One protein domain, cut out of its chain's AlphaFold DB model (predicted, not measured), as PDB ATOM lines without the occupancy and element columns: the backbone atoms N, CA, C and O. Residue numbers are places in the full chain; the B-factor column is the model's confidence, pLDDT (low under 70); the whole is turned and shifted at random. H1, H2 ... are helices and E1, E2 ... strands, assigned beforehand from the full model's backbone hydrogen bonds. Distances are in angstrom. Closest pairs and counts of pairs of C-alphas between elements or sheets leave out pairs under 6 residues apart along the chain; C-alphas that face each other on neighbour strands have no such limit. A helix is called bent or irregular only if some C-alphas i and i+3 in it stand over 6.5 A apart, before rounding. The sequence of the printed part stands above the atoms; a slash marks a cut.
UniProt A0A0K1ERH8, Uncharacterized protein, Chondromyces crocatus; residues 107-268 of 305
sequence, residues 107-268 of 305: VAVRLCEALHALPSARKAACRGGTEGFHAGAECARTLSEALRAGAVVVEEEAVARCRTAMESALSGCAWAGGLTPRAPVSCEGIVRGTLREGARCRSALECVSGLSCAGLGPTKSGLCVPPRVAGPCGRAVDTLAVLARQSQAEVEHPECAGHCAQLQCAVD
ATOM      1  N   VAL A 107     136.342 177.307 131.787       98.69
ATOM      2  CA  VAL A 107     135.357 178.379 131.553       98.69
ATOM      3  C   VAL A 107     134.258 178.388 132.618       98.69
ATOM      4  O   VAL A 107     133.871 179.453 133.104       98.69
ATOM      5  N   ALA A 108     133.808 177.205 133.048       98.50
ATOM      6  CA  ALA A 108     132.797 177.063 134.088       98.50
ATOM      7  C   ALA A 108     133.338 177.516 135.446       98.50
ATOM      8  O   ALA A 108     132.662 178.262 136.154       98.50
ATOM      9  N   VAL A 109     134.575 177.131 135.782       98.69
ATOM     10  CA  VAL A 109     135.254 177.581 137.008       98.69
ATOM     11  C   VAL A 109     135.323 179.106 137.053       98.69
ATOM     12  O   VAL A 109     134.847 179.697 138.018       98.69
ATOM     13  N   ARG A 110     135.815 179.757 135.989       98.69
ATOM     14  CA  ARG A 110     135.929 181.226 135.940       98.69
ATOM     15  C   ARG A 110     134.591 181.937 136.132       98.69
ATOM     16  O   ARG A 110     134.526 182.914 136.881       98.69
ATOM     17  N   LEU A 111     133.531 181.465 135.470       98.69
ATOM     18  CA  LEU A 111     132.196 182.050 135.619       98.69
ATOM     19  C   LEU A 111     131.674 181.876 137.051       98.69
ATOM     20  O   LEU A 111     131.239 182.840 137.681       98.69
ATOM     21  N   CYS A 112     131.752 180.664 137.594       98.56
ATOM     22  CA  CYS A 112     131.233 180.355 138.923       98.56
ATOM     23  C   CYS A 112     132.039 181.021 140.052       98.56
ATOM     24  O   CYS A 112     131.460 181.418 141.065       98.56
ATOM     25  N   GLU A 113     133.347 181.214 139.882       98.56
ATOM     26  CA  GLU A 113     134.170 182.026 140.784       98.56
ATOM     27  C   GLU A 113     133.720 183.488 140.788       98.56
ATOM     28  O   GLU A 113     133.492 184.049 141.862       98.56
ATOM     29  N   ALA A 114     133.524 184.091 139.609       98.25
ATOM     30  CA  ALA A 114     133.053 185.471 139.496       98.25
ATOM     31  C   ALA A 114     131.677 185.671 140.156       98.25
ATOM     32  O   ALA A 114     131.435 186.697 140.792       98.25
ATOM     33  N   LEU A 115     130.787 184.683 140.036       98.12
ATOM     34  CA  LEU A 115     129.415 184.755 140.539       98.12
ATOM     35  C   LEU A 115     129.261 184.443 142.034       98.12
ATOM     36  O   LEU A 115     128.326 184.975 142.645       98.12
ATOM     37  N   HIS A 116     130.136 183.608 142.610       97.88
ATOM     38  CA  HIS A 116     130.002 183.091 143.984       97.88
ATOM     39  C   HIS A 116     131.213 183.355 144.873       97.88
ATOM     40  O   HIS A 116     131.059 183.939 145.947       97.88
ATOM     41  N   ALA A 117     132.402 182.924 144.445       97.31
ATOM     42  CA  ALA A 117     133.611 183.013 145.263       97.31
ATOM     43  C   ALA A 117     134.024 184.476 145.469       97.31
ATOM     44  O   ALA A 117     134.229 184.906 146.599       97.31
ATOM     45  N   LEU A 118     134.036 185.272 144.396       98.00
ATOM     46  CA  LEU A 118     134.403 186.686 144.439       98.00
ATOM     47  C   LEU A 118     133.514 187.502 145.408       98.00
ATOM     48  O   LEU A 118     134.075 188.178 146.274       98.00
ATOM     49  N   PRO A 119     132.165 187.440 145.354       97.62
ATOM     50  CA  PRO A 119     131.323 188.060 146.377       97.62
ATOM     51  C   PRO A 119     131.608 187.569 147.801       97.62
ATOM     52  O   PRO A 119     131.632 188.387 148.718       97.62
ATOM     53  N   SER A 120     131.824 186.263 148.006       97.06
ATOM     54  CA  SER A 120     132.100 185.708 149.344       97.06
ATOM     55  C   SER A 120     133.411 186.259 149.917       97.06
ATOM     56  O   SER A 120     133.415 186.828 151.012       97.06
ATOM     57  N   ALA A 121     134.486 186.205 149.126       97.56
ATOM     58  CA  ALA A 121     135.806 186.743 149.445       97.56
ATOM     59  C   ALA A 121     135.754 188.231 149.799       97.56
ATOM     60  O   ALA A 121     136.247 188.670 150.841       97.56
ATOM     61  N   ARG A 122     135.088 189.033 148.959       97.69
ATOM     62  CA  ARG A 122     134.963 190.475 149.196       97.69
ATOM     63  C   ARG A 122     134.132 190.785 150.441       97.69
ATOM     64  O   ARG A 122     134.476 191.703 151.183       97.69
ATOM     65  N   LYS A 123     133.082 190.004 150.715       97.38
ATOM     66  CA  LYS A 123     132.235 190.182 151.903       97.38
ATOM     67  C   LYS A 123     133.014 189.882 153.178       97.38
ATOM     68  O   LYS A 123     132.910 190.642 154.138       97.38
ATOM     69  N   ALA A 124     133.800 188.807 153.173       97.25
ATOM     70  CA  ALA A 124     134.681 188.440 154.274       97.25
ATOM     71  C   ALA A 124     135.715 189.541 154.549       97.25
ATOM     72  O   ALA A 124     135.801 190.021 155.680       97.25
ATOM     73  N   ALA A 125     136.396 190.031 153.506       97.69
ATOM     74  CA  ALA A 125     137.363 191.123 153.616       97.69
ATOM     75  C   ALA A 125     136.743 192.407 154.197       97.69
ATOM     76  O   ALA A 125     137.289 192.990 155.129       97.69
ATOM     77  N   CYS A 126     135.565 192.813 153.713       97.69
ATOM     78  CA  CYS A 126     134.858 193.994 154.219       97.69
ATOM     79  C   CYS A 126     134.393 193.869 155.676       97.69
ATOM     80  O   CYS A 126     134.213 194.880 156.351       97.69
ATOM     81  N   ARG A 127     134.164 192.644 156.159       96.50
ATOM     82  CA  ARG A 127     133.685 192.367 157.521       96.50
ATOM     83  C   ARG A 127     134.798 191.932 158.483       96.50
ATOM     84  O   ARG A 127     134.495 191.651 159.637       96.50
ATOM     85  N   GLY A 128     136.050 191.845 158.024       97.31
ATOM     86  CA  GLY A 128     137.166 191.320 158.820       97.31
ATOM     87  C   GLY A 128     136.991 189.850 159.231       97.31
ATOM     88  O   GLY A 128     137.443 189.461 160.303       97.31
ATOM     89  N   GLY A 129     136.283 189.056 158.422       95.88
ATOM     90  CA  GLY A 129     135.967 187.653 158.704       95.88
ATOM     91  C   GLY A 129     136.642 186.674 157.745       95.88
ATOM     92  O   GLY A 129     137.400 187.061 156.858       95.88
ATOM     93  N   THR A 130     136.332 185.389 157.909       96.56
ATOM     94  CA  THR A 130     136.696 184.336 156.955       96.56
ATOM     95  C   THR A 130     135.634 184.190 155.872       96.56
ATOM     96  O   THR A 130     134.473 184.568 156.053       96.56
ATOM     97  N   GLU A 131     136.034 183.639 154.729       95.06
ATOM     98  CA  GLU A 131     135.099 183.305 153.658       95.06
ATOM     99  C   GLU A 131     134.057 182.303 154.157       95.06
ATOM    100  O   GLU A 131     134.381 181.275 154.755       95.06
ATOM    101  N   GLY A 132     132.786 182.641 153.944       92.00
ATOM    102  CA  GLY A 132     131.675 181.745 154.231       92.00
ATOM    103  C   GLY A 132     131.452 180.747 153.099       92.00
ATOM    104  O   GLY A 132     132.051 180.839 152.024       92.00
ATOM    105  N   PHE A 133     130.521 179.820 153.323       94.75
ATOM    106  CA  PHE A 133     130.049 178.913 152.282       94.75
ATOM    107  C   PHE A 133     129.545 179.682 151.051       94.75
ATOM    108  O   PHE A 133     128.802 180.658 151.169       94.75
ATOM    109  N   HIS A 134     129.904 179.194 149.865       95.94
ATOM    110  CA  HIS A 134     129.394 179.681 148.590       95.94
ATOM    111  C   HIS A 134     129.217 178.512 147.611       95.94
ATOM    112  O   HIS A 134     129.925 177.510 147.676       95.94
ATOM    113  N   ALA A 135     128.296 178.644 146.656       97.19
ATOM    114  CA  ALA A 135     127.938 177.565 145.729       97.19
ATOM    115  C   ALA A 135     128.887 177.445 144.514       97.19
ATOM    116  O   ALA A 135     128.508 176.895 143.482       97.19
ATOM    117  N   GLY A 136     130.118 177.962 144.614       97.56
ATOM    118  CA  GLY A 136     131.039 178.078 143.473       97.56
ATOM    119  C   GLY A 136     131.447 176.725 142.885       97.56
ATOM    120  O   GLY A 136     131.357 176.528 141.676       97.56
ATOM    121  N   ALA A 137     131.824 175.772 143.742       96.69
ATOM    122  CA  ALA A 137     132.214 174.429 143.309       96.69
ATOM    123  C   ALA A 137     131.044 173.656 142.675       96.69
ATOM    124  O   ALA A 137     131.210 173.021 141.635       96.69
ATOM    125  N   GLU A 138     129.847 173.757 143.261       97.44
ATOM    126  CA  GLU A 138     128.649 173.078 142.751       97.44
ATOM    127  C   GLU A 138     128.158 173.686 141.429       97.44
ATOM    128  O   GLU A 138     127.773 172.957 140.511       97.44
ATOM    129  N   CYS A 139     128.251 175.012 141.293       98.44
ATOM    130  CA  CYS A 139     128.047 175.713 140.029       98.44
ATOM    131  C   CYS A 139     129.014 175.198 138.956       98.44
ATOM    132  O   CYS A 139     128.568 174.792 137.883       98.44
ATOM    133  N   ALA A 140     130.320 175.148 139.256       98.31
ATOM    134  CA  ALA A 140     131.331 174.741 138.284       98.31
ATOM    135  C   ALA A 140     131.127 173.288 137.845       98.31
ATOM    136  O   ALA A 140     131.163 173.004 136.649       98.31
ATOM    137  N   ARG A 141     130.844 172.380 138.785       97.44
ATOM    138  CA  ARG A 141     130.552 170.969 138.501       97.44
ATOM    139  C   ARG A 141     129.337 170.812 137.583       97.44
ATOM    140  O   ARG A 141     129.430 170.140 136.560       97.44
ATOM    141  N   THR A 142     128.223 171.457 137.931       97.19
ATOM    142  CA  THR A 142     126.958 171.361 137.186       97.19
ATOM    143  C   THR A 142     127.086 171.941 135.777       97.19
ATOM    144  O   THR A 142     126.687 171.306 134.803       97.19
ATOM    145  N   LEU A 143     127.694 173.123 135.650       98.25
ATOM    146  CA  LEU A 143     127.893 173.776 134.358       98.25
ATOM    147  C   LEU A 143     128.892 173.016 133.471       98.25
ATOM    148  O   LEU A 143     128.663 172.903 132.270       98.25
ATOM    149  N   SER A 144     129.959 172.451 134.045       98.19
ATOM    150  CA  SER A 144     130.919 171.618 133.301       98.19
ATOM    151  C   SER A 144     130.246 170.397 132.685       98.19
ATOM    152  O   SER A 144     130.506 170.060 131.537       98.19
ATOM    153  N   GLU A 145     129.339 169.764 133.425       97.56
ATOM    154  CA  GLU A 145     128.586 168.623 132.914       97.56
ATOM    155  C   GLU A 145     127.655 169.014 131.759       97.56
ATOM    156  O   GLU A 145     127.580 168.310 130.751       97.56
ATOM    157  N   ALA A 146     126.985 170.165 131.859       97.69
ATOM    158  CA  ALA A 146     126.159 170.683 130.772       97.69
ATOM    159  C   ALA A 146     126.994 171.038 129.522       97.69
ATOM    160  O   ALA A 146     126.565 170.750 128.402       97.69
ATOM    161  N   LEU A 147     128.192 171.608 129.704       98.25
ATOM    162  CA  LEU A 147     129.132 171.930 128.622       98.25
ATOM    163  C   LEU A 147     129.648 170.668 127.921       98.25
ATOM    164  O   LEU A 147     129.587 170.585 126.697       98.25
ATOM    165  N   ARG A 148     130.091 169.657 128.678       97.75
ATOM    166  CA  ARG A 148     130.569 168.382 128.115       97.75
ATOM    167  C   ARG A 148     129.475 167.614 127.387       97.75
ATOM    168  O   ARG A 148     129.728 167.033 126.335       97.75
ATOM    169  N   ALA A 149     128.249 167.649 127.907       97.31
ATOM    170  CA  ALA A 149     127.086 167.089 127.224       97.31
ATOM    171  C   ALA A 149     126.694 167.877 125.957       97.31
ATOM    172  O   ALA A 149     125.785 167.459 125.239       97.31
ATOM    173  N   GLY A 150     127.328 169.028 125.698       98.19
ATOM    174  CA  GLY A 150     126.998 169.925 124.597       98.19
ATOM    175  C   GLY A 150     125.616 170.559 124.728       98.19
ATOM    176  O   GLY A 150     125.087 171.036 123.729       98.19
ATOM    177  N   ALA A 151     125.021 170.540 125.926       98.44
ATOM    178  CA  ALA A 151     123.671 171.030 126.204       98.44
ATOM    179  C   ALA A 151     123.622 172.557 126.365       98.44
ATOM    180  O   ALA A 151     122.575 173.174 126.183       98.44
ATOM    181  N   VAL A 152     124.764 173.169 126.687       98.69
ATOM    182  CA  VAL A 152     124.937 174.622 126.744       98.69
ATOM    183  C   VAL A 152     126.240 175.039 126.077       98.69
ATOM    184  O   VAL A 152     127.174 174.249 125.957       98.69
ATOM    185  N   VAL A 153     126.313 176.310 125.694       98.56
ATOM    186  CA  VAL A 153     127.545 176.999 125.301       98.56
ATOM    187  C   VAL A 153     127.781 178.205 126.204       98.56
ATOM    188  O   VAL A 153     126.834 178.858 126.647       98.56
ATOM    189  N   VAL A 154     129.056 178.497 126.465       98.62
ATOM    190  CA  VAL A 154     129.514 179.649 127.248       98.62
ATOM    191  C   VAL A 154     130.705 180.275 126.527       98.62
ATOM    192  O   VAL A 154     131.687 179.592 126.255       98.62
ATOM    193  N   GLU A 155     130.615 181.571 126.233       98.44
ATOM    194  CA  GLU A 155     131.685 182.322 125.559       98.44
ATOM    195  C   GLU A 155     132.676 182.899 126.574       98.44
ATOM    196  O   GLU A 155     132.278 183.576 127.529       98.44
ATOM    197  N   GLU A 156     133.970 182.712 126.331       98.38
ATOM    198  CA  GLU A 156     135.044 183.181 127.215       98.38
ATOM    199  C   GLU A 156     135.035 184.703 127.393       98.38
ATOM    200  O   GLU A 156     135.163 185.217 128.508       98.38
ATOM    201  N   GLU A 157     134.814 185.453 126.313       98.38
ATOM    202  CA  GLU A 157     134.772 186.911 126.365       98.38
ATOM    203  C   GLU A 157     133.569 187.408 127.173       98.38
ATOM    204  O   GLU A 157     133.640 188.461 127.812       98.38
ATOM    205  N   ALA A 158     132.452 186.673 127.161       98.31
ATOM    206  CA  ALA A 158     131.287 187.009 127.973       98.31
ATOM    207  C   ALA A 158     131.567 186.780 129.463       98.31
ATOM    208  O   ALA A 158     131.249 187.645 130.282       98.31
ATOM    209  N   VAL A 159     132.247 185.681 129.805       98.69
ATOM    210  CA  VAL A 159     132.697 185.405 131.177       98.69
ATOM    211  C   VAL A 159     133.649 186.495 131.673       98.69
ATOM    212  O   VAL A 159     133.476 186.998 132.784       98.69
ATOM    213  N   ALA A 160     134.603 186.929 130.845       98.50
ATOM    214  CA  ALA A 160     135.519 188.015 131.192       98.50
ATOM    215  C   ALA A 160     134.774 189.333 131.483       98.50
ATOM    216  O   ALA A 160     135.009 189.956 132.521       98.50
ATOM    217  N   ARG A 161     133.817 189.723 130.626       98.62
ATOM    218  CA  ARG A 161     132.979 190.918 130.851       98.62
ATOM    219  C   ARG A 161     132.155 190.815 132.131       98.62
ATOM    220  O   ARG A 161     132.084 191.784 132.886       98.62
ATOM    221  N   CYS A 162     131.555 189.654 132.394       98.62
ATOM    222  CA  CYS A 162     130.820 189.415 133.633       98.62
ATOM    223  C   CYS A 162     131.711 189.587 134.862       98.62
ATOM    224  O   CYS A 162     131.338 190.304 135.789       98.62
ATOM    225  N   ARG A 163     132.914 189.002 134.855       98.56
ATOM    226  CA  ARG A 163     133.865 189.138 135.961       98.56
ATOM    227  C   ARG A 163     134.226 190.597 136.232       98.56
ATOM    228  O   ARG A 163     134.108 191.031 137.374       98.56
ATOM    229  N   THR A 164     134.603 191.360 135.208       98.56
ATOM    230  CA  THR A 164     134.931 192.787 135.370       98.56
ATOM    231  C   THR A 164     133.752 193.576 135.942       98.56
ATOM    232  O   THR A 164     133.928 194.396 136.843       98.56
ATOM    233  N   ALA A 165     132.531 193.309 135.473       98.31
ATOM    234  CA  ALA A 165     131.344 193.969 136.002       98.31
ATOM    235  C   ALA A 165     131.049 193.576 137.458       98.31
ATOM    236  O   ALA A 165     130.673 194.438 138.250       98.31
ATOM    237  N   MET A 166     131.248 192.308 137.831       98.12
ATOM    238  CA  MET A 166     131.130 191.845 139.217       98.12
ATOM    239  C   MET A 166     132.156 192.530 140.122       98.12
ATOM    240  O   MET A 166     131.797 193.016 141.189       98.12
ATOM    241  N   GLU A 167     133.418 192.620 139.698       98.12
ATOM    242  CA  GLU A 167     134.469 193.327 140.439       98.12
ATOM    243  C   GLU A 167     134.104 194.802 140.652       98.12
ATOM    244  O   GLU A 167     134.233 195.312 141.766       98.12
ATOM    245  N   SER A 168     133.573 195.465 139.619       97.44
ATOM    246  CA  SER A 168     133.090 196.845 139.718       97.44
ATOM    247  C   SER A 168     131.890 196.984 140.661       97.44
ATOM    248  O   SER A 168     131.860 197.908 141.471       97.44
ATOM    249  N   ALA A 169     130.906 196.084 140.576       96.25
ATOM    250  CA  ALA A 169     129.698 196.110 141.406       96.25
ATOM    251  C   ALA A 169     129.983 195.814 142.889       96.25
ATOM    252  O   ALA A 169     129.224 196.225 143.763       96.25
ATOM    253  N   LEU A 170     131.082 195.113 143.173       97.00
ATOM    254  CA  LEU A 170     131.545 194.786 144.521       97.00
ATOM    255  C   LEU A 170     132.611 195.763 145.039       97.00
ATOM    256  O   LEU A 170     133.247 195.485 146.060       97.00
ATOM    257  N   SER A 171     132.833 196.886 144.353       97.06
ATOM    258  CA  SER A 171     133.766 197.915 144.805       97.06
ATOM    259  C   SER A 171     133.277 198.573 146.103       97.06
ATOM    260  O   SER A 171     132.099 198.897 146.260       97.06
ATOM    261  N   GLY A 172     134.195 198.769 147.053       96.81
ATOM    262  CA  GLY A 172     133.871 199.239 148.399       96.81
ATOM    263  C   GLY A 172     133.124 198.201 149.248       96.81
ATOM    264  O   GLY A 172     133.040 197.027 148.899       96.81
ATOM    265  N   CYS A 173     132.597 198.641 150.396       97.69
ATOM    266  CA  CYS A 173     132.006 197.750 151.405       97.69
ATOM    267  C   CYS A 173     130.545 198.057 151.772       97.69
ATOM    268  O   CYS A 173     129.992 197.387 152.641       97.69
ATOM    269  N   ALA A 174     129.890 199.023 151.115       95.06
ATOM    270  CA  ALA A 174     128.510 199.411 151.440       95.06
ATOM    271  C   ALA A 174     127.506 198.252 151.270       95.06
ATOM    272  O   ALA A 174     126.633 198.047 152.108       95.06
ATOM    273  N   TRP A 175     127.690 197.424 150.239       93.94
ATOM    274  CA  TRP A 175     126.862 196.243 149.969       93.94
ATOM    275  C   TRP A 175     127.093 195.099 150.971       93.94
ATOM    276  O   TRP A 175     126.243 194.221 151.131       93.94
ATOM    277  N   ALA A 176     128.238 195.087 151.664       95.31
ATOM    278  CA  ALA A 176     128.655 193.946 152.466       95.31
ATOM    279  C   ALA A 176     127.738 193.715 153.670       95.31
ATOM    280  O   ALA A 176     127.714 192.595 154.169       95.31
ATOM    281  N   GLY A 177     126.976 194.712 154.139       90.56
ATOM    282  CA  GLY A 177     126.035 194.594 155.262       90.56
ATOM    283  C   GLY A 177     124.760 193.796 154.950       90.56
ATOM    284  O   GLY A 177     124.206 193.180 155.857       90.56
ATOM    285  N   GLY A 178     124.345 193.736 153.681       89.25
ATOM    286  CA  GLY A 178     123.050 193.192 153.271       89.25
ATOM    287  C   GLY A 178     123.089 191.825 152.583       89.25
ATOM    288  O   GLY A 178     123.981 190.986 152.799       89.25
ATOM    289  N   LEU A 179     122.066 191.614 151.753       86.56
ATOM    290  CA  LEU A 179     121.975 190.504 150.809       86.56
ATOM    291  C   LEU A 179     123.044 190.650 149.719       86.56
ATOM    292  O   LEU A 179     123.483 191.754 149.405       86.56
ATOM    293  N   THR A 180     123.478 189.525 149.148       87.25
ATOM    294  CA  THR A 180     124.424 189.541 148.025       87.25
ATOM    295  C   THR A 180     123.821 190.351 146.875       87.25
ATOM    296  O   THR A 180     122.690 190.056 146.478       87.25
ATOM    297  N   PRO A 181     124.545 191.342 146.319       90.06
ATOM    298  CA  PRO A 181     124.019 192.156 145.233       90.06
ATOM    299  C   PRO A 181     123.672 191.276 144.035       90.06
ATOM    300  O   PRO A 181     124.329 190.257 143.784       90.06
ATOM    301  N   ARG A 182     122.632 191.662 143.290       93.75
ATOM    302  CA  ARG A 182     122.247 190.998 142.039       93.75
ATOM    303  C   ARG A 182     123.440 190.975 141.077       93.75
ATOM    304  O   ARG A 182     124.243 191.905 141.061       93.75
ATOM    305  N   ALA A 183     123.555 189.908 140.287       95.81
ATOM    306  CA  ALA A 183     124.547 189.864 139.221       95.81
ATOM    307  C   ALA A 183     124.288 191.022 138.226       95.81
ATOM    308  O   ALA A 183     123.126 191.300 137.913       95.81
ATOM    309  N   PRO A 184     125.329 191.722 137.744       97.31
ATOM    310  CA  PRO A 184     125.193 192.728 136.700       97.31
ATOM    311  C   PRO A 184     124.574 192.145 135.430       97.31
ATOM    312  O   PRO A 184     124.760 190.971 135.122       97.31
ATOM    313  N   VAL A 185     123.918 192.990 134.630       96.62
ATOM    314  CA  VAL A 185     123.294 192.582 133.356       96.62
ATOM    315  C   VAL A 185     124.276 191.946 132.366       96.62
ATOM    316  O   VAL A 185     123.879 191.125 131.552       96.62
ATOM    317  N   SER A 186     125.569 192.269 132.456       97.75
ATOM    318  CA  SER A 186     126.622 191.642 131.646       97.75
ATOM    319  C   SER A 186     126.881 190.174 131.997       97.75
ATOM    320  O   SER A 186     127.634 189.525 131.280       97.75
ATOM    321  N   CYS A 187     126.332 189.684 133.110       98.19
ATOM    322  CA  CYS A 187     126.375 188.285 133.521       98.19
ATOM    323  C   CYS A 187     125.128 187.493 133.104       98.19
ATOM    324  O   CYS A 187     125.109 186.280 133.290       98.19
ATOM    325  N   GLU A 188     124.095 188.150 132.571       97.56
ATOM    326  CA  GLU A 188     122.869 187.503 132.095       97.56
ATOM    327  C   GLU A 188     123.043 187.002 130.651       97.56
ATOM    328  O   GLU A 188     123.822 187.562 129.876       97.56
ATOM    329  N   GLY A 189     122.333 185.931 130.288       96.44
ATOM    330  CA  GLY A 189     122.359 185.329 128.950       96.44
ATOM    331  C   GLY A 189     123.707 184.708 128.550       96.44
ATOM    332  O   GLY A 189     123.946 184.453 127.367       96.44
ATOM    333  N   ILE A 190     124.622 184.490 129.504       98.00
ATOM    334  CA  ILE A 190     125.953 183.916 129.227       98.00
ATOM    335  C   ILE A 190     125.859 182.421 128.925       98.00
ATOM    336  O   ILE A 190     126.553 181.930 128.034       98.00
ATOM    337  N   VAL A 191     125.019 181.709 129.675       98.44
ATOM    338  CA  VAL A 191     124.776 180.277 129.492       98.44
ATOM    339  C   VAL A 191     123.643 180.129 128.489       98.44
ATOM    340  O   VAL A 191     122.499 180.440 128.812       98.44
ATOM    341  N   ARG A 192     123.958 179.681 127.272       98.50
ATOM    342  CA  ARG A 192     122.964 179.539 126.198       98.50
ATOM    343  C   ARG A 192     122.725 178.077 125.878       98.50
ATOM    344  O   ARG A 192     123.676 177.358 125.572       98.50
ATOM    345  N   GLY A 193     121.468 177.657 125.905       98.38
ATOM    346  CA  GLY A 193     121.086 176.291 125.582       98.38
ATOM    347  C   GLY A 193     121.173 175.970 124.098       98.38
ATOM    348  O   GLY A 193     120.997 176.830 123.230       98.38
ATOM    349  N   THR A 194     121.444 174.704 123.806       98.69
ATOM    350  CA  THR A 194     121.585 174.170 122.442       98.69
ATOM    351  C   THR A 194     120.518 173.123 122.116       98.69
ATOM    352  O   THR A 194     120.346 172.749 120.951       98.69
ATOM    353  N   LEU A 195     119.791 172.639 123.128       98.69
ATOM    354  CA  LEU A 195     118.846 171.543 122.984       98.69
ATOM    355  C   LEU A 195     117.549 172.019 122.326       98.69
ATOM    356  O   LEU A 195     116.894 172.965 122.763       98.69
ATOM    357  N   ARG A 196     117.171 171.336 121.245       98.62
ATOM    358  CA  ARG A 196     115.962 171.631 120.468       98.62
ATOM    359  C   ARG A 196     114.717 171.035 121.124       98.62
ATOM    360  O   ARG A 196     114.806 170.234 122.053       98.62
ATOM    361  N   GLU A 197     113.551 171.401 120.606       98.56
ATOM    362  CA  GLU A 197     112.274 170.824 121.030       98.56
ATOM    363  C   GLU A 197     112.301 169.285 120.995       98.56
ATOM    364  O   GLU A 197     112.827 168.671 120.067       98.56
ATOM    365  N   GLY A 198     111.763 168.666 122.047       98.19
ATOM    366  CA  GLY A 198     111.729 167.219 122.251       98.19
ATOM    367  C   GLY A 198     113.010 166.611 122.834       98.19
ATOM    368  O   GLY A 198     112.990 165.444 123.229       98.19
ATOM    369  N   ALA A 199     114.112 167.361 122.933       98.50
ATOM    370  CA  ALA A 199     115.346 166.867 123.542       98.50
ATOM    371  C   ALA A 199     115.207 166.701 125.064       98.50
ATOM    372  O   ALA A 199     114.482 167.448 125.721       98.50
ATOM    373  N   ARG A 200     115.934 165.731 125.635       97.88
ATOM    374  CA  ARG A 200     116.014 165.538 127.092       97.88
ATOM    375  C   ARG A 200     116.832 166.651 127.725       97.88
ATOM    376  O   ARG A 200     117.958 166.866 127.302       97.88
ATOM    377  N   CYS A 201     116.297 167.272 128.766       97.69
ATOM    378  CA  CYS A 201     116.929 168.382 129.473       97.69
ATOM    379  C   CYS A 201     116.920 168.163 130.990       97.69
ATOM    380  O   CYS A 201     116.148 167.370 131.535       97.69
ATOM    381  N   ARG A 202     117.787 168.891 131.682       96.50
ATOM    382  CA  ARG A 202     117.957 168.923 133.144       96.50
ATOM    383  C   ARG A 202     117.805 170.330 133.718       96.50
ATOM    384  O   ARG A 202     117.804 170.520 134.929       96.50
ATOM    385  N   SER A 203     117.708 171.309 132.835       97.12
ATOM    386  CA  SER A 203     117.524 172.725 133.113       97.12
ATOM    387  C   SER A 203     116.858 173.352 131.893       97.12
ATOM    388  O   SER A 203     117.038 172.876 130.771       97.12
ATOM    389  N   ALA A 204     116.080 174.410 132.098       97.38
ATOM    390  CA  ALA A 204     115.532 175.193 131.005       97.38
ATOM    391  C   ALA A 204     116.640 175.921 130.223       97.38
ATOM    392  O   ALA A 204     116.516 176.043 129.009       97.38
ATOM    393  N   LEU A 205     117.760 176.273 130.874       97.94
ATOM    394  CA  LEU A 205     118.941 176.850 130.218       97.94
ATOM    395  C   LEU A 205     119.655 175.898 129.253       97.94
ATOM    396  O   LEU A 205     120.464 176.359 128.459       97.94
ATOM    397  N   GLU A 206     119.403 174.587 129.313       98.44
ATOM    398  CA  GLU A 206     119.918 173.653 128.303       98.44
ATOM    399  C   GLU A 206     119.105 173.729 126.997       98.44
ATOM    400  O   GLU A 206     119.611 173.419 125.920       98.44
ATOM    401  N   CYS A 207     117.845 174.162 127.063       98.62
ATOM    402  CA  CYS A 207     116.992 174.308 125.891       98.62
ATOM    403  C   CYS A 207     117.313 175.598 125.126       98.62
ATOM    404  O   CYS A 207     117.748 176.586 125.707       98.62
ATOM    405  N   VAL A 208     117.064 175.629 123.817       98.62
ATOM    406  CA  VAL A 208     117.123 176.889 123.056       98.62
ATOM    407  C   VAL A 208     116.077 177.892 123.568       98.62
ATOM    408  O   VAL A 208     115.038 177.503 124.111       98.62
ATOM    409  N   SER A 209     116.345 179.190 123.395       97.75
ATOM    410  CA  SER A 209     115.467 180.271 123.864       97.75
ATOM    411  C   SER A 209     114.021 180.096 123.393       97.75
ATOM    412  O   SER A 209     113.759 179.730 122.246       97.75
ATOM    413  N   GLY A 210     113.076 180.377 124.289       97.38
ATOM    414  CA  GLY A 210     111.643 180.192 124.071       97.38
ATOM    415  C   GLY A 210     111.117 178.802 124.437       97.38
ATOM    416  O   GLY A 210     109.902 178.630 124.484       97.38
ATOM    417  N   LEU A 211     111.982 177.826 124.728       98.38
ATOM    418  CA  LEU A 211     111.583 176.509 125.234       98.38
ATOM    419  C   LEU A 211     111.819 176.398 126.740       98.38
ATOM    420  O   LEU A 211     112.755 176.986 127.269       98.38
ATOM    421  N   SER A 212     111.003 175.587 127.415       97.25
ATOM    422  CA  SER A 212     111.140 175.260 128.841       97.25
ATOM    423  C   SER A 212     111.436 173.771 129.039       97.25
ATOM    424  O   SER A 212     111.071 172.947 128.197       97.25
ATOM    425  N   CYS A 213     112.064 173.403 130.159       97.56
ATOM    426  CA  CYS A 213     112.331 172.002 130.490       97.56
ATOM    427  C   CYS A 213     111.169 171.377 131.285       97.56
ATOM    428  O   CYS A 213     111.133 171.412 132.516       97.56
ATOM    429  N   ALA A 214     110.183 170.800 130.592       96.06
ATOM    430  CA  ALA A 214     108.994 170.245 131.235       96.06
ATOM    431  C   ALA A 214     109.211 168.837 131.795       96.06
ATOM    432  O   ALA A 214     109.829 167.979 131.170       96.06
ATOM    433  N   GLY A 215     108.618 168.572 132.962       92.62
ATOM    434  CA  GLY A 215     108.723 167.277 133.638       92.62
ATOM    435  C   GLY A 215     110.025 167.081 134.418       92.62
ATOM    436  O   GLY A 215     110.260 165.975 134.903       92.62
ATOM    437  N   LEU A 216     110.834 168.140 134.550       92.62
ATOM    438  CA  LEU A 216     112.008 168.170 135.413       92.62
ATOM    439  C   LEU A 216     111.605 167.920 136.872       92.62
ATOM    440  O   LEU A 216     110.661 168.524 137.385       92.62
ATOM    441  N   GLY A 217     112.338 167.034 137.538       87.62
ATOM    442  CA  GLY A 217     112.217 166.776 138.969       87.62
ATOM    443  C   GLY A 217     113.576 166.454 139.593       87.62
ATOM    444  O   GLY A 217     114.559 166.324 138.867       87.62
ATOM    445  N   PRO A 218     113.650 166.267 140.924       83.94
ATOM    446  CA  PRO A 218     114.917 166.073 141.641       83.94
ATOM    447  C   PRO A 218     115.768 164.892 141.154       83.94
ATOM    448  O   PRO A 218     116.975 164.878 141.363       83.94
ATOM    449  N   THR A 219     115.133 163.902 140.524       85.12
ATOM    450  CA  THR A 219     115.752 162.657 140.039       85.12
ATOM    451  C   THR A 219     115.436 162.365 138.574       85.12
ATOM    452  O   THR A 219     115.823 161.323 138.047       85.12
ATOM    453  N   LYS A 220     114.695 163.252 137.898       88.38
ATOM    454  CA  LYS A 220     114.140 162.984 136.570       88.38
ATOM    455  C   LYS A 220     114.442 164.134 135.621       88.38
ATOM    456  O   LYS A 220     114.095 165.277 135.902       88.38
ATOM    457  N   SER A 221     115.029 163.802 134.473       93.62
ATOM    458  CA  SER A 221     115.172 164.729 133.350       93.62
ATOM    459  C   SER A 221     113.820 165.046 132.708       93.62
ATOM    460  O   SER A 221     112.928 164.197 132.623       93.62
ATOM    461  N   GLY A 222     113.683 166.286 132.256       95.81
ATOM    462  CA  GLY A 222     112.543 166.764 131.493       95.81
ATOM    463  C   GLY A 222     112.754 166.664 129.984       95.81
ATOM    464  O   GLY A 222     113.703 166.040 129.500       95.81
ATOM    465  N   LEU A 223     111.854 167.310 129.247       98.00
ATOM    466  CA  LEU A 223     111.945 167.522 127.805       98.00
ATOM    467  C   LEU A 223     111.838 169.014 127.488       98.00
ATOM    468  O   LEU A 223     111.018 169.711 128.089       98.00
ATOM    469  N   CYS A 224     112.622 169.484 126.521       98.50
ATOM    470  CA  CYS A 224     112.484 170.831 125.982       98.50
ATOM    471  C   CYS A 224     111.161 170.932 125.221       98.50
ATOM    472  O   CYS A 224     110.981 170.270 124.200       98.50
ATOM    473  N   VAL A 225     110.228 171.742 125.712       98.25
ATOM    474  CA  VAL A 225     108.898 171.923 125.113       98.25
ATOM    475  C   VAL A 225     108.534 173.403 125.004       98.25
ATOM    476  O   VAL A 225     109.038 174.213 125.793       98.25
ATOM    477  N   PRO A 226     107.635 173.772 124.077       98.44
ATOM    478  CA  PRO A 226     107.091 175.117 124.023       98.44
ATOM    479  C   PRO A 226     106.349 175.495 125.319       98.44
ATOM    480  O   PRO A 226     105.881 174.614 126.053       98.44
ATOM    481  N   PRO A 227     106.180 176.798 125.592       97.62
ATOM    482  CA  PRO A 227     105.446 177.272 126.755       97.62
ATOM    483  C   PRO A 227     103.988 176.800 126.721       97.62
ATOM    484  O   PRO A 227     103.314 176.853 125.690       97.62
ATOM    485  N   ARG A 228     103.468 176.357 127.866       97.25
ATOM    486  CA  ARG A 228     102.111 175.807 127.970       97.25
ATOM    487  C   ARG A 228     101.059 176.911 127.910       97.25
ATOM    488  O   ARG A 228     101.184 177.944 128.563       97.25
ATOM    489  N   VAL A 229      99.967 176.667 127.189       96.50
ATOM    490  CA  VAL A 229      98.803 177.575 127.181       96.50
ATOM    491  C   VAL A 229      97.949 177.457 128.448       96.50
ATOM    492  O   VAL A 229      97.279 178.413 128.820       96.50
ATOM    493  N   ALA A 230      97.979 176.298 129.113       96.12
ATOM    494  CA  ALA A 230      97.208 175.993 130.314       96.12
ATOM    495  C   ALA A 230      97.878 174.874 131.134       96.12
ATOM    496  O   ALA A 230      98.749 174.158 130.634       96.12
ATOM    497  N   GLY A 231      97.432 174.699 132.379       95.62
ATOM    498  CA  GLY A 231      97.889 173.637 133.278       95.62
ATOM    499  C   GLY A 231      98.903 174.114 134.321       95.62
ATOM    500  O   GLY A 231      99.165 175.311 134.417       95.62
ATOM    501  N   PRO A 232      99.471 173.200 135.126       95.81
ATOM    502  CA  PRO A 232     100.300 173.578 136.261       95.81
ATOM    503  C   PRO A 232     101.604 174.265 135.833       95.81
ATOM    504  O   PRO A 232     102.157 173.963 134.776       95.81
ATOM    505  N   CYS A 233     102.125 175.152 136.679       95.69
ATOM    506  CA  CYS A 233     103.410 175.830 136.491       95.69
ATOM    507  C   CYS A 233     104.097 176.155 137.822       95.69
ATOM    508  O   CYS A 233     103.493 175.984 138.884       95.69
ATOM    509  N   GLY A 234     105.354 176.604 137.760       90.94
ATOM    510  CA  GLY A 234     106.107 177.107 138.916       90.94
ATOM    511  C   GLY A 234     106.465 176.021 139.928       90.94
ATOM    512  O   GLY A 234     106.519 176.275 141.128       90.94
ATOM    513  N   ARG A 235     106.627 174.778 139.459       87.88
ATOM    514  CA  ARG A 235     106.944 173.620 140.315       87.88
ATOM    515  C   ARG A 235     108.399 173.184 140.225       87.88
ATOM    516  O   ARG A 235     108.886 172.546 141.152       87.88
ATOM    517  N   ALA A 236     109.058 173.470 139.107       86.19
ATOM    518  CA  ALA A 236     110.447 173.106 138.909       86.19
ATOM    519  C   ALA A 236     111.347 174.242 139.404       86.19
ATOM    520  O   ALA A 236     111.123 175.404 139.079       86.19
ATOM    521  N   VAL A 237     112.372 173.896 140.181       89.12
ATOM    522  CA  VAL A 237     113.493 174.801 140.450       89.12
ATOM    523  C   VAL A 237     114.563 174.489 139.416       89.12
ATOM    524  O   VAL A 237     115.071 173.369 139.373       89.12
ATOM    525  N   ASP A 238     114.903 175.465 138.581       94.19
ATOM    526  CA  ASP A 238     115.988 175.315 137.617       94.19
ATOM    527  C   ASP A 238     117.342 175.454 138.328       94.19
ATOM    528  O   ASP A 238     117.852 176.553 138.552       94.19
ATOM    529  N   THR A 239     117.922 174.317 138.719       94.44
ATOM    530  CA  THR A 239     119.176 174.273 139.482       94.44
ATOM    531  C   THR A 239     120.326 174.965 138.755       94.44
ATOM    532  O   THR A 239     121.083 175.696 139.392       94.44
ATOM    533  N   LEU A 240     120.457 174.778 137.438       96.94
ATOM    534  CA  LEU A 240     121.537 175.409 136.680       96.94
ATOM    535  C   LEU A 240     121.315 176.921 136.581       96.94
ATOM    536  O   LEU A 240     122.274 177.663 136.766       96.94
ATOM    537  N   ALA A 241     120.082 177.397 136.384       96.81
ATOM    538  CA  ALA A 241     119.797 178.834 136.379       96.81
ATOM    539  C   ALA A 241     120.089 179.496 137.732       96.81
ATOM    540  O   ALA A 241     120.698 180.567 137.777       96.81
ATOM    541  N   VAL A 242     119.733 178.831 138.836       96.62
ATOM    542  CA  VAL A 242     120.033 179.301 140.196       96.62
ATOM    543  C   VAL A 242     121.543 179.340 140.444       96.62
ATOM    544  O   VAL A 242     122.069 180.362 140.889       96.62
ATOM    545  N   LEU A 243     122.261 178.258 140.127       97.44
ATOM    546  CA  LEU A 243     123.711 178.179 140.311       97.44
ATOM    547  C   LEU A 243     124.457 179.157 139.397       97.44
ATOM    548  O   LEU A 243     125.378 179.821 139.852       97.44
ATOM    549  N   ALA A 244     124.049 179.320 138.141       97.81
ATOM    550  CA  ALA A 244     124.654 180.274 137.210       97.81
ATOM    551  C   ALA A 244     124.127 181.712 137.384       97.81
ATOM    552  O   ALA A 244     124.482 182.594 136.599       97.81
ATOM    553  N   ARG A 245     123.282 181.959 138.399       97.50
ATOM    554  CA  ARG A 245     122.668 183.258 138.723       97.50
ATOM    555  C   ARG A 245     122.026 183.954 137.511       97.50
ATOM    556  O   ARG A 245     122.055 185.180 137.432       97.50
ATOM    557  N   GLN A 246     121.445 183.180 136.593       97.06
ATOM    558  CA  GLN A 246     120.750 183.682 135.405       97.06
ATOM    559  C   GLN A 246     119.323 184.079 135.794       97.06
ATOM    560  O   GLN A 246     118.392 183.277 135.729       97.06
ATOM    561  N   SER A 247     119.147 185.314 136.265       94.75
ATOM    562  CA  SER A 247     117.858 185.782 136.785       94.75
ATOM    563  C   SER A 247     116.819 186.038 135.691       94.75
ATOM    564  O   SER A 247     115.635 186.170 135.993       94.75
ATOM    565  N   GLN A 248     117.239 186.121 134.425       95.00
ATOM    566  CA  GLN A 248     116.336 186.237 133.273       95.00
ATOM    567  C   GLN A 248     115.903 184.887 132.680       95.00
ATOM    568  O   GLN A 248     115.103 184.876 131.747       95.00
ATOM    569  N   ALA A 249     116.342 183.755 133.245       94.62
ATOM    570  CA  ALA A 249     116.027 182.432 132.705       94.62
ATOM    571  C   ALA A 249     114.513 182.187 132.552       94.62
ATOM    572  O   ALA A 249     114.085 181.668 131.531       94.62
ATOM    573  N   GLU A 250     113.676 182.620 133.500       92.75
ATOM    574  CA  GLU A 250     112.212 182.454 133.402       92.75
ATOM    575  C   GLU A 250     111.563 183.312 132.303       92.75
ATOM    576  O   GLU A 250     110.486 182.980 131.801       92.75
ATOM    577  N   VAL A 251     112.198 184.428 131.935       93.69
ATOM    578  CA  VAL A 251     111.740 185.296 130.843       93.69
ATOM    579  C   VAL A 251     112.120 184.684 129.498       93.69
ATOM    580  O   VAL A 251     111.306 184.677 128.577       93.69
ATOM    581  N   GLU A 252     113.338 184.149 129.396       96.44
ATOM    582  CA  GLU A 252     113.872 183.532 128.176       96.44
ATOM    583  C   GLU A 252     113.321 182.119 127.930       96.44
ATOM    584  O   GLU A 252     113.164 181.711 126.777       96.44
ATOM    585  N   HIS A 253     112.969 181.400 128.996       97.19
ATOM    586  CA  HIS A 253     112.483 180.019 128.982       97.19
ATOM    587  C   HIS A 253     111.156 179.866 129.744       97.19
ATOM    588  O   HIS A 253     111.074 179.132 130.737       97.19
ATOM    589  N   PRO A 254     110.087 180.560 129.321       96.44
ATOM    590  CA  PRO A 254     108.861 180.602 130.097       96.44
ATOM    591  C   PRO A 254     108.139 179.251 130.098       96.44
ATOM    592  O   PRO A 254     107.885 178.660 129.051       96.44
ATOM    593  N   GLU A 255     107.707 178.789 131.275       96.25
ATOM    594  CA  GLU A 255     106.860 177.590 131.375       96.25
ATOM    595  C   GLU A 255     105.473 177.790 130.739       96.25
ATOM    596  O   GLU A 255     104.851 176.828 130.285       96.25
ATOM    597  N   CYS A 256     104.976 179.033 130.729       97.19
ATOM    598  CA  CYS A 256     103.642 179.403 130.264       97.19
ATOM    599  C   CYS A 256     103.704 180.382 129.089       97.19
ATOM    600  O   CYS A 256     104.475 181.346 129.105       97.19
ATOM    601  N   ALA A 257     102.828 180.182 128.103       96.69
ATOM    602  CA  ALA A 257     102.678 181.080 126.962       96.69
ATOM    603  C   ALA A 257     102.257 182.493 127.409       96.69
ATOM    604  O   ALA A 257     102.809 183.474 126.920       96.69
ATOM    605  N   GLY A 258     101.345 182.590 128.387       95.38
ATOM    606  CA  GLY A 258     101.034 183.824 129.123       95.38
ATOM    607  C   GLY A 258     101.876 183.934 130.392       95.38
ATOM    608  O   GLY A 258     103.077 184.127 130.316       95.38
ATOM    609  N   HIS A 259     101.302 183.757 131.574       94.81
ATOM    610  CA  HIS A 259     102.040 183.834 132.838       94.81
ATOM    611  C   HIS A 259     101.652 182.705 133.790       94.81
ATOM    612  O   HIS A 259     100.628 182.047 133.613       94.81
ATOM    613  N   CYS A 260     102.482 182.482 134.808       94.88
ATOM    614  CA  CYS A 260     102.163 181.564 135.892       94.88
ATOM    615  C   CYS A 260     101.416 182.317 137.002       94.88
ATOM    616  O   CYS A 260     102.019 183.098 137.735       94.88
ATOM    617  N   ALA A 261     100.109 182.090 137.130       93.94
ATOM    618  CA  ALA A 261      99.280 182.633 138.202       93.94
ATOM    619  C   ALA A 261      98.802 181.505 139.112       93.94
ATOM    620  O   ALA A 261      98.122 180.584 138.669       93.94
ATOM    621  N   GLN A 262      99.145 181.577 140.403       93.12
ATOM    622  CA  GLN A 262      98.714 180.587 141.402       93.12
ATOM    623  C   GLN A 262      99.026 179.137 140.981       93.12
ATOM    624  O   GLN A 262      98.189 178.243 141.098       93.12
ATOM    625  N   LEU A 263     100.245 178.910 140.474       95.25
ATOM    626  CA  LEU A 263     100.712 177.615 139.961       95.25
ATOM    627  C   LEU A 263      99.902 177.079 138.768       95.25
ATOM    628  O   LEU A 263      99.932 175.875 138.514       95.25
ATOM    629  N   GLN A 264      99.191 177.942 138.038       96.50
ATOM    630  CA  GLN A 264      98.502 177.621 136.789       96.50
ATOM    631  C   GLN A 264      98.907 178.592 135.676       96.50
ATOM    632  O   GLN A 264      98.987 179.803 135.881       96.50
ATOM    633  N   CYS A 265      99.149 178.064 134.481       97.31
ATOM    634  CA  CYS A 265      99.346 178.878 133.296       97.31
ATOM    635  C   CYS A 265      98.035 179.572 132.936       97.31
ATOM    636  O   CYS A 265      97.008 178.921 132.735       97.31
ATOM    637  N   ALA A 266      98.100 180.895 132.840       96.06
ATOM    638  CA  ALA A 266      97.000 181.767 132.475       96.06
ATOM    639  C   ALA A 266      97.408 182.677 131.312       96.06
ATOM    640  O   ALA A 266      98.591 182.940 131.086       96.06
ATOM    641  N   VAL A 267      96.418 183.161 130.566       95.94
ATOM    642  CA  VAL A 267      96.618 184.173 129.520       95.94
ATOM    643  C   VAL A 267      96.756 185.544 130.178       95.94
ATOM    644  O   VAL A 267      96.063 185.837 131.151       95.94
ATOM    645  N   ASP A 268      97.631 186.397 129.648       94.50
ATOM    646  CA  ASP A 268      97.789 187.765 130.143       94.50
ATOM    647  C   ASP A 268      96.496 188.575 129.975       94.50
ATOM    648  O   ASP A 268      95.906 188.622 128.891       94.50
TER     649      ASP A 268
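Overview. This is residues 107 to 268 of the 305 residues of an uncharacterized protein of Chondromyces crocatus (UniProt A0A0K1ERH8). Three helices lie side by side as a slab at one end, the bent H1 between H2 and H3, and a loop-rich half with two small strand hairpins, E3 with E4 and E5 with E6, makes the other end. Between these two ends, the short H5 packs on H2 near the middle of the whole, and the small sheet of E1 and E2 lies near residues 143 to 147 of H2. The printed part has 162 residues with six named helices and six named strands, in the order H1 H2 E1 H3 H4 E2 E3 E4 H5 H6 E5 E6, and its three sheets, E1 - E2, E3 - E4 and E5 - E6, are each antiparallel. The class is mixed, helices and strands, though under half of the residues, 80 of 162, are in named elements. The whole is compact, with a radius of gyration of the C-alphas of 16.8 A and spans of 51 by 35 by 27 A.

Arrangement. E1, residues 152 to 154, and E2, residues 191 to 193, are antiparallel neighbours at 148 degrees, with N 153 and O 192 within hydrogen-bond range at 2.8 A. H2, residues 136 to 148, comes closest to E1 at the C-alphas of Ala 146 and Val 152, 5.8 A apart; H2 and E2 are near each other, with 5 pairs of C-alphas within 10 A. H1, residues 107 to 127, was assigned as one helix by its hydrogen bonds but is bent: C-alphas 115 and 118 are 6.6 A apart, and its arms, H1a, residues 107 to 115, and H1b, residues 118 to 127, stand at a shallow tilt of 30 degrees. H1a and H2 touch, closest at the C-alphas of Val 109 and Ala 140, 5.0 A, and run opposite ways at a shallow tilt of 32 degrees, only just short of steep. H1a also touches H3, residues 156 to 169, closest at the C-alphas of Ala 114 and Arg 163, 5.2 A, and they run the same way at a shallow tilt of 13 degrees. H2 and H3 are apart. H4, residues 174 to 177, touches H1b, closest at the C-alphas of Lys 123 and Ala 176, 5.2 A; H4 is irregular, only just, with C-alphas 174 and 177 6.6 A apart. H5, residues 239 to 243, touches H2, closest at the C-alphas of Cys 139 and Leu 243, 5.0 A. H6, residues 249 to 252, touches no helix; it is close to H5 but not clearly touching, closest at the C-alphas of Ala 241 and Ala 249, 6.4 A. E3, residues 212 to 214, and E4, residues 222 to 225, form a hairpin, with N 212 and O 225 at 2.9 A. Residues 200 to 201 pair antiparallel with residues 222 to 223 of E4. E5, residues 259 to 261, and E6, residues 264 to 266, form another hairpin, with N 261 and O 264 at 2.8 A. Residues 231 to 232 pair antiparallel with residues 264 to 265 of E6. In H1a, H1b, H2, H3 and H5 every O i to N i+4 pair is within hydrogen-bond range, while H4 and H6 are too short for such a pair.

Along the chain. H1a begins at C-alpha 107, (135.357, 178.379, 131.553), and measures 12.5 A; H1b measures 14.3 A. H2 is 18.2 A long and H3 19.9 A, ending at C-alpha 169, (129.698, 196.110, 141.406). E4, the longest strand, measures 9.0 A. E6 ends at C-alpha 266, (97.000, 181.767, 132.475).

Size, cuts and confidence. The two C-alphas farthest apart, those of Gly 128 and Val 229, are 51.6 A from each other. The printed part has no cut. The links from H4 to E2, E2 to E3 and E4 to H5 are long, with 13, 18 and 13 residues. The mean pLDDT of the printed part is 96.3, and no printed residue is under 70.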